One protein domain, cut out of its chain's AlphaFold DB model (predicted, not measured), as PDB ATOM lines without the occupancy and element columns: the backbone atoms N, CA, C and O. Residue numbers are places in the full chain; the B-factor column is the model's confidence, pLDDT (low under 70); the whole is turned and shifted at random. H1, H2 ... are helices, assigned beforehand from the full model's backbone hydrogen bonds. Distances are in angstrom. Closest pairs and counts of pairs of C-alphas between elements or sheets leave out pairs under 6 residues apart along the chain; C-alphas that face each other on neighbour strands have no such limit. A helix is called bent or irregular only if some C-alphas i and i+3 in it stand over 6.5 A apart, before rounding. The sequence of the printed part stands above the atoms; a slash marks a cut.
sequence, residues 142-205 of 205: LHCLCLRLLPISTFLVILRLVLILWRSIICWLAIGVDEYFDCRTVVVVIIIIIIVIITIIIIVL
ATOM      1  N   LEU A 142      20.788  -0.312  38.677       48.28
ATOM      2  CA  LEU A 142      21.416   0.890  38.124       48.28
ATOM      3  C   LEU A 142      21.362   0.907  36.599       48.28
ATOM      4  O   LEU A 142      21.070   1.950  36.042       48.28
ATOM      5  N   HIS A 143      21.572  -0.215  35.910       46.28
ATOM      6  CA  HIS A 143      21.451  -0.265  34.452       46.28
ATOM      7  C   HIS A 143      20.009  -0.042  33.988       46.28
ATOM      8  O   HIS A 143      19.785   0.695  33.036       46.28
ATOM      9  N   CYS A 144      19.013  -0.620  34.666       42.06
ATOM     10  CA  CYS A 144      17.601  -0.387  34.348       42.06
ATOM     11  C   CYS A 144      17.137   1.034  34.708       42.06
ATOM     12  O   CYS A 144      16.298   1.589  34.001       42.06
ATOM     13  N   LEU A 145      17.678   1.628  35.776       42.78
ATOM     14  CA  LEU A 145      17.415   3.014  36.156       42.78
ATOM     15  C   LEU A 145      18.140   3.979  35.208       42.78
ATOM     16  O   LEU A 145      17.510   4.906  34.729       42.78
ATOM     17  N   CYS A 146      19.394   3.714  34.829       47.41
ATOM     18  CA  CYS A 146      20.130   4.460  33.802       47.41
ATOM     19  C   CYS A 146      19.451   4.364  32.439       47.41
ATOM     20  O   CYS A 146      19.321   5.381  31.780       47.41
ATOM     21  N   LEU A 147      18.949   3.197  32.026       50.91
ATOM     22  CA  LEU A 147      18.193   3.049  30.775       50.91
ATOM     23  C   LEU A 147      16.844   3.786  30.812       50.91
ATOM     24  O   LEU A 147      16.365   4.217  29.768       50.91
ATOM     25  N   ARG A 148      16.249   3.978  31.998       52.84
ATOM     26  CA  ARG A 148      15.041   4.803  32.191       52.84
ATOM     27  C   ARG A 148      15.328   6.296  32.408       52.84
ATOM     28  O   ARG A 148      14.447   7.105  32.148       52.84
ATOM     29  N   LEU A 149      16.528   6.664  32.860       50.72
ATOM     30  CA  LEU A 149      16.968   8.048  33.107       50.72
ATOM     31  C   LEU A 149      17.771   8.646  31.943       50.72
ATOM     32  O   LEU A 149      17.868   9.865  31.844       50.72
ATOM     33  N   LEU A 150      18.306   7.816  31.046       54.78
ATOM     34  CA  LEU A 150      18.915   8.207  29.774       54.78
ATOM     35  C   LEU A 150      18.039   9.195  28.987       54.78
ATOM     36  O   LEU A 150      18.568  10.250  28.646       54.78
ATOM     37  N   PRO A 151      16.725   8.952  28.776       61.38
ATOM     38  CA  PRO A 151      15.877   9.917  28.074       61.38
ATOM     39  C   PRO A 151      15.685  11.227  28.850       61.38
ATOM     40  O   PRO A 151      15.517  12.277  28.245       61.38
ATOM     41  N   ILE A 152      15.742  11.203  30.186       66.75
ATOM     42  CA  ILE A 152      15.562  12.406  31.015       66.75
ATOM     43  C   ILE A 152      16.829  13.266  30.994       66.75
ATOM     44  O   ILE A 152      16.752  14.487  30.879       66.75
ATOM     45  N   SER A 153      18.005  12.640  31.061       73.12
ATOM     46  CA  SER A 153      19.286  13.341  30.967       73.12
ATOM     47  C   SER A 153      19.476  13.980  29.588       73.12
ATOM     48  O   SER A 153      19.804  15.163  29.499       73.12
ATOM     49  N   THR A 154      19.191  13.246  28.507       73.69
ATOM     50  CA  THR A 154      19.266  13.801  27.147       73.69
ATOM     51  C   THR A 154      18.252  14.923  26.944       73.69
ATOM     52  O   THR A 154      18.616  15.971  26.414       73.69
ATOM     53  N   PHE A 155      17.022  14.768  27.443       74.75
ATOM     54  CA  PHE A 155      16.002  15.816  27.409       74.75
ATOM     55  C   PHE A 155      16.448  17.093  28.134       74.75
ATOM     56  O   PHE A 155      16.303  18.189  27.596       74.75
ATOM     57  N   LEU A 156      17.055  16.976  29.320       80.31
ATOM     58  CA  LEU A 156      17.569  18.127  30.070       80.31
ATOM     59  C   LEU A 156      18.736  18.828  29.357       80.31
ATOM     60  O   LEU A 156      18.835  20.057  29.408       80.31
ATOM     61  N   VAL A 157      19.605  18.076  28.674       82.94
ATOM     62  CA  VAL A 157      20.689  18.642  27.854       82.94
ATOM     63  C   VAL A 157      20.121  19.390  26.646       82.94
ATOM     64  O   VAL A 157      20.516  20.530  26.401       82.94
ATOM     65  N   ILE A 158      19.152  18.802  25.940       79.25
ATOM     66  CA  ILE A 158      18.468  19.444  24.808       79.25
ATOM     67  C   ILE A 158      17.753  20.718  25.269       79.25
ATOM     68  O   ILE A 158      17.926  21.770  24.661       79.25
ATOM     69  N   LEU A 159      17.025  20.665  26.389       80.69
ATOM     70  CA  LEU A 159      16.338  21.823  26.960       80.69
ATOM     71  C   LEU A 159      17.315  22.961  27.292       80.69
ATOM     72  O   LEU A 159      17.034  24.120  26.992       80.69
ATOM     73  N   ARG A 160      18.490  22.653  27.863       86.19
ATOM     74  CA  ARG A 160      19.532  23.664  28.108       86.19
ATOM     75  C   ARG A 160      20.043  24.299  26.819       86.19
ATOM     76  O   ARG A 160      20.202  25.516  26.787       86.19
ATOM     77  N   LEU A 161      20.288  23.510  25.774       82.81
ATOM     78  CA  LEU A 161      20.740  24.033  24.481       82.81
ATOM     79  C   LEU A 161      19.677  24.927  23.829       82.81
ATOM     80  O   LEU A 161      20.015  26.003  23.341       82.81
ATOM     81  N   VAL A 162      18.399  24.541  23.900       83.00
ATOM     82  CA  VAL A 162      17.274  25.359  23.420       83.00
ATOM     83  C   VAL A 162      17.202  26.688  24.174       83.00
ATOM     84  O   VAL A 162      17.076  27.737  23.547       83.00
ATOM     85  N   LEU A 163      17.348  26.679  25.503       85.50
ATOM     86  CA  LEU A 163      17.346  27.906  26.306       85.50
ATOM     87  C   LEU A 163      18.539  28.822  25.992       85.50
ATOM     88  O   LEU A 163      18.376  30.041  25.958       85.50
ATOM     89  N   ILE A 164      19.727  28.260  25.747       86.81
ATOM     90  CA  ILE A 164      20.906  29.034  25.328       86.81
ATOM     91  C   ILE A 164      20.657  29.669  23.958       86.81
ATOM     92  O   ILE A 164      20.887  30.866  23.795       86.81
ATOM     93  N   LEU A 165      20.129  28.900  22.999       82.00
ATOM     94  CA  LEU A 165      19.796  29.399  21.666       82.00
ATOM     95  C   LEU A 165      18.753  30.522  21.738       82.00
ATOM     96  O   LEU A 165      18.919  31.562  21.109       82.00
ATOM     97  N   TRP A 166      17.719  30.349  22.563       82.88
ATOM     98  CA  TRP A 166      16.669  31.345  22.771       82.88
ATOM     99  C   TRP A 166      17.219  32.652  23.352       82.88
ATOM    100  O   TRP A 166      16.886  33.732  22.871       82.88
ATOM    101  N   ARG A 167      18.118  32.571  24.342       87.69
ATOM    102  CA  ARG A 167      18.794  33.755  24.897       87.69
ATOM    103  C   ARG A 167      19.644  34.464  23.848       87.69
ATOM    104  O   ARG A 167      19.593  35.686  23.778       87.69
ATOM    105  N   SER A 168      20.371  33.719  23.017       84.19
ATOM    106  CA  SER A 168      21.152  34.300  21.920       84.19
ATOM    107  C   SER A 168      20.263  34.990  20.884       84.19
ATOM    108  O   SER A 168      20.591  36.094  20.465       84.19
ATOM    109  N   ILE A 169      19.119  34.397  20.523       81.69
ATOM    110  CA  ILE A 169      18.144  35.005  19.602       81.69
ATOM    111  C   ILE A 169      17.558  36.289  20.197       81.69
ATOM    112  O   ILE A 169      17.488  37.291  19.495       81.69
ATOM    113  N   ILE A 170      17.187  36.297  21.483       84.12
ATOM    114  CA  ILE A 170      16.688  37.508  22.155       84.12
ATOM    115  C   ILE A 170      17.758  38.601  22.171       84.12
ATOM    116  O   ILE A 170      17.448  39.745  21.853       84.12
ATOM    117  N   CYS A 171      19.007  38.269  22.511       82.00
ATOM    118  CA  CYS A 171      20.104  39.237  22.479       82.00
ATOM    119  C   CYS A 171      20.311  39.796  21.067       82.00
ATOM    120  O   CYS A 171      20.516  40.995  20.907       82.00
ATOM    121  N   TRP A 172      20.225  38.944  20.045       78.31
ATOM    122  CA  TRP A 172      20.391  39.355  18.655       78.31
ATOM    123  C   TRP A 172      19.234  40.237  18.171       78.31
ATOM    124  O   TRP A 172      19.472  41.262  17.543       78.31
ATOM    125  N   LEU A 173      17.994  39.902  18.542       76.38
ATOM    126  CA  LEU A 173      16.822  40.740  18.295       76.38
ATOM    127  C   LEU A 173      16.946  42.091  18.997       76.38
ATOM    128  O   LEU A 173      16.680  43.095  18.362       76.38
ATOM    129  N   ALA A 174      17.384  42.126  20.259       78.25
ATOM    130  CA  ALA A 174      17.533  43.362  21.028       78.25
ATOM    131  C   ALA A 174      18.625  44.292  20.471       78.25
ATOM    132  O   ALA A 174      18.478  45.506  20.550       78.25
ATOM    133  N   ILE A 175      19.698  43.733  19.902       76.88
ATOM    134  CA  ILE A 175      20.786  44.497  19.269       76.88
ATOM    135  C   ILE A 175      20.407  44.927  17.841       76.88
ATOM    136  O   ILE A 175      20.801  45.998  17.399       76.88
ATOM    137  N   GLY A 176      19.638  44.107  17.121       65.62
ATOM    138  CA  GLY A 176      19.283  44.342  15.719       65.62
ATOM    139  C   GLY A 176      18.126  45.315  15.479       65.62
ATOM    140  O   GLY A 176      17.844  45.611  14.323       65.62
ATOM    141  N   VAL A 177      17.434  45.809  16.517       61.38
ATOM    142  CA  VAL A 177      16.272  46.708  16.331       61.38
ATOM    143  C   VAL A 177      16.657  48.058  15.706       61.38
ATOM    144  O   VAL A 177      15.796  48.682  15.094       61.38
ATOM    145  N   ASP A 178      17.919  48.492  15.787       60.31
ATOM    146  CA  ASP A 178      18.299  49.842  15.340       60.31
ATOM    147  C   ASP A 178      18.707  49.968  13.859       60.31
ATOM    148  O   ASP A 178      18.585  51.058  13.305       60.31
ATOM    149  N   GLU A 179      19.104  48.901  13.151       61.50
ATOM    150  CA  GLU A 179      19.497  49.014  11.732       61.50
ATOM    151  C   GLU A 179      19.049  47.812  10.876       61.50
ATOM    152  O   GLU A 179      19.565  46.704  10.977       61.50
ATOM    153  N   TYR A 180      18.073  48.079   9.998       60.25
ATOM    154  CA  TYR A 180      17.720  47.369   8.757       60.25
ATOM    155  C   TYR A 180      17.836  45.826   8.759       60.25
ATOM    156  O   TYR A 180      18.816  45.237   8.302       60.25
ATOM    157  N   PHE A 181      16.761  45.140   9.159       63.28
ATOM    158  CA  PHE A 181      16.620  43.699   8.925       63.28
ATOM    159  C   PHE A 181      16.452  43.398   7.425       63.28
ATOM    160  O   PHE A 181      15.384  43.608   6.851       63.28
ATOM    161  N   ASP A 182      17.488  42.846   6.788       75.25
ATOM    162  CA  ASP A 182      17.379  42.236   5.457       75.25
ATOM    163  C   ASP A 182      16.397  41.045   5.513       75.25
ATOM    164  O   ASP A 182      16.512  40.161   6.372       75.25
ATOM    165  N   CYS A 183      15.427  40.997   4.589       72.00
ATOM    166  CA  CYS A 183      14.439  39.918   4.476       72.00
ATOM    167  C   CYS A 183      15.086  38.527   4.445       72.00
ATOM    168  O   CYS A 183      14.496  37.562   4.935       72.00
ATOM    169  N   ARG A 184      16.307  38.407   3.910       77.62
ATOM    170  CA  ARG A 184      17.052  37.139   3.897       77.62
ATOM    171  C   ARG A 184      17.352  36.627   5.301       77.62
ATOM    172  O   ARG A 184      17.233  35.431   5.556       77.62
ATOM    173  N   THR A 185      17.682  37.522   6.222       75.94
ATOM    174  CA  THR A 185      18.040  37.158   7.593       75.94
ATOM    175  C   THR A 185      16.822  36.698   8.385       75.94
ATOM    176  O   THR A 185      16.892  35.709   9.111       75.94
ATOM    177  N   VAL A 186      15.669  37.335   8.167       78.69
ATOM    178  CA  VAL A 186      14.393  36.922   8.775       78.69
ATOM    179  C   VAL A 186      14.003  35.509   8.332       78.69
ATOM    180  O   VAL A 186      13.627  34.680   9.160       78.69
ATOM    181  N   VAL A 187      14.156  35.195   7.041       82.06
ATOM    182  CA  VAL A 187      13.855  33.857   6.502       82.06
ATOM    183  C   VAL A 187      14.759  32.786   7.119       82.06
ATOM    184  O   VAL A 187      14.268  31.726   7.508       82.06
ATOM    185  N   VAL A 188      16.056  33.061   7.279       81.75
ATOM    186  CA  VAL A 188      16.999  32.119   7.909       81.75
ATOM    187  C   VAL A 188      16.629  31.847   9.370       81.75
ATOM    188  O   VAL A 188      16.623  30.692   9.793       81.75
ATOM    189  N   VAL A 189      16.253  32.880  10.131       80.62
ATOM    190  CA  VAL A 189      15.828  32.722  11.532       80.62
ATOM    191  C   VAL A 189      14.560  31.868  11.634       80.62
ATOM    192  O   VAL A 189      14.500  30.959  12.462       80.62
ATOM    193  N   ILE A 190      13.574  32.091  10.758       82.12
ATOM    194  CA  ILE A 190      12.340  31.292  10.722       82.12
ATOM    195  C   ILE A 190      12.646  29.819  10.411       82.12
ATOM    196  O   ILE A 190      12.123  28.932  11.084       82.12
ATOM    197  N   ILE A 191      13.526  29.542   9.442       84.56
ATOM    198  CA  ILE A 191      13.925  28.169   9.092       84.56
ATOM    199  C   ILE A 191      14.584  27.466  10.288       84.56
ATOM    200  O   ILE A 191      14.246  26.320  10.586       84.56
ATOM    201  N   ILE A 192      15.476  28.148  11.012       81.38
ATOM    202  CA  ILE A 192      16.136  27.588  12.203       81.38
ATOM    203  C   ILE A 192      15.107  27.251  13.289       81.38
ATOM    204  O   ILE A 192      15.162  26.166  13.866       81.38
ATOM    205  N   ILE A 193      14.134  28.135  13.535       82.31
ATOM    206  CA  ILE A 193      13.059  27.892  14.510       82.31
ATOM    207  C   ILE A 193      12.239  26.654  14.118       82.31
ATOM    208  O   ILE A 193      11.988  25.796  14.964       82.31
ATOM    209  N   ILE A 194      11.874  26.518  12.839       86.25
ATOM    210  CA  ILE A 194      11.113  25.361  12.345       86.25
ATOM    211  C   ILE A 194      11.902  24.058  12.538       86.25
ATOM    212  O   ILE A 194      11.345  23.079  13.034       86.25
ATOM    213  N   ILE A 195      13.199  24.038  12.210       85.50
ATOM    214  CA  ILE A 195      14.058  22.855  12.387       85.50
ATOM    215  C   ILE A 195      14.130  22.448  13.865       85.50
ATOM    216  O   ILE A 195      14.011  21.263  14.185       85.50
ATOM    217  N   VAL A 196      14.276  23.416  14.775       83.50
ATOM    218  CA  VAL A 196      14.302  23.157  16.222       83.50
ATOM    219  C   VAL A 196      12.973  22.556  16.690       83.50
ATOM    220  O   VAL A 196      12.983  21.554  17.403       83.50
ATOM    221  N   ILE A 197      11.835  23.100  16.248       83.31
ATOM    222  CA  ILE A 197      10.503  22.588  16.607       83.31
ATOM    223  C   ILE A 197      10.302  21.156  16.097       83.31
ATOM    224  O   ILE A 197       9.894  20.291  16.870       83.31
ATOM    225  N   ILE A 198      10.625  20.879  14.830       85.56
ATOM    226  CA  ILE A 198      10.503  19.533  14.245       85.56
ATOM    227  C   ILE A 198      11.374  18.533  15.010       85.56
ATOM    228  O   ILE A 198      10.922  17.437  15.332       85.56
ATOM    229  N   THR A 199      12.602  18.923  15.352       81.31
ATOM    230  CA  THR A 199      13.523  18.071  16.115       81.31
ATOM    231  C   THR A 199      12.957  17.744  17.499       81.31
ATOM    232  O   THR A 199      13.018  16.597  17.927       81.31
ATOM    233  N   ILE A 200      12.346  18.719  18.182       79.12
ATOM    234  CA  ILE A 200      11.678  18.492  19.471       79.12
ATOM    235  C   ILE A 200      10.487  17.539  19.312       79.12
ATOM    236  O   ILE A 200      10.356  16.614  20.108       79.12
ATOM    237  N   ILE A 201       9.651  17.718  18.282       81.00
ATOM    238  CA  ILE A 201       8.495  16.844  18.023       81.00
ATOM    239  C   ILE A 201       8.945  15.394  17.808       81.00
ATOM    240  O   ILE A 201       8.375  14.498  18.418       81.00
ATOM    241  N   ILE A 202       9.991  15.162  17.007       81.19
ATOM    242  CA  ILE A 202      10.534  13.816  16.743       81.19
ATOM    243  C   ILE A 202      11.096  13.164  18.013       81.19
ATOM    244  O   ILE A 202      11.037  11.950  18.153       81.19
ATOM    245  N   ILE A 203      11.660  13.949  18.932       73.88
ATOM    246  CA  ILE A 203      12.224  13.433  20.187       73.88
ATOM    247  C   ILE A 203      11.125  13.094  21.207       73.88
ATOM    248  O   ILE A 203      11.335  12.246  22.074       73.88
ATOM    249  N   VAL A 204       9.981  13.778  21.135       75.19
ATOM    250  CA  VAL A 204       8.850  13.594  22.056       75.19
ATOM    251  C   VAL A 204       7.899  12.474  21.608       75.19
ATOM    252  O   VAL A 204       7.265  11.868  22.474       75.19
ATOM    253  N   LEU A 205       7.782  12.217  20.299       76.62
ATOM    254  CA  LEU A 205       6.915  11.183  19.712       76.62
ATOM    255  C   LEU A 205       7.549   9.783  19.775       76.62
ATOM    256  O   LEU A 205       6.805   8.828  20.096       76.62
TER     257      LEU A 205
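What this domain is: This is residues 142 to 205 of the 205 residues of an uncharacterized protein of Heterobasidion irregulare (strain TC 32-1) (UniProt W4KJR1). Two long helices of unequal length form a narrow, loose J: H1 is the long arm, a short loop turns the chain round, and H2 folds back beside H1 with a gap between them. The beginning of H1, residues 142 to 150, sticks out past the stretch beside H2. The printed part has 64 residues with two named helices, H1 then H2, and no named strand; its class is all helix. The whole is only just extended, close to loose, with a radius of gyration of the C-alphas of 16.5 A, and its outline is a rod spanning 55 by 20 by 10 A.

Where its parts are: H1 holds residues 142 to 176 and is 48.9 A long from first to last C-alpha, beginning at C-alpha 142 (21.416, 0.890, 38.124). It has a kink of 40 degrees near residue 149 and is only just irregular: C-alphas 148 and 151 are 6.6 A apart. H2 holds residues 183 to 204, 32.1 A from C-alpha 183 (14.439, 39.918, 4.476) to C-alpha 204 (8.850, 13.594, 22.056).

How they stand to each other: H1 and H2 are near each other: their closest C-alphas are 8.1 A apart, and 16 pairs lie within 10 A. Residues 174 to 180, of which 174 to 176 belong to H1, stand free. Residues 182 to 188, of which 183 to 188 belong to H2, stand free too. In H2 every O i to N i+4 pair is within hydrogen-bond range; in H1, 29 of 31 are.

The domain as a whole: The two C-alphas farthest apart, those of Leu 142 and Tyr 180, are 55.1 A apart. The printed part has no cut and ends at the chain's last residue, Leu 205. The link from H1 to H2, six residues, is short. Mean pLDDT of the printed part is 73.9, with residues 142 to 152 and 176 to 181 under 70.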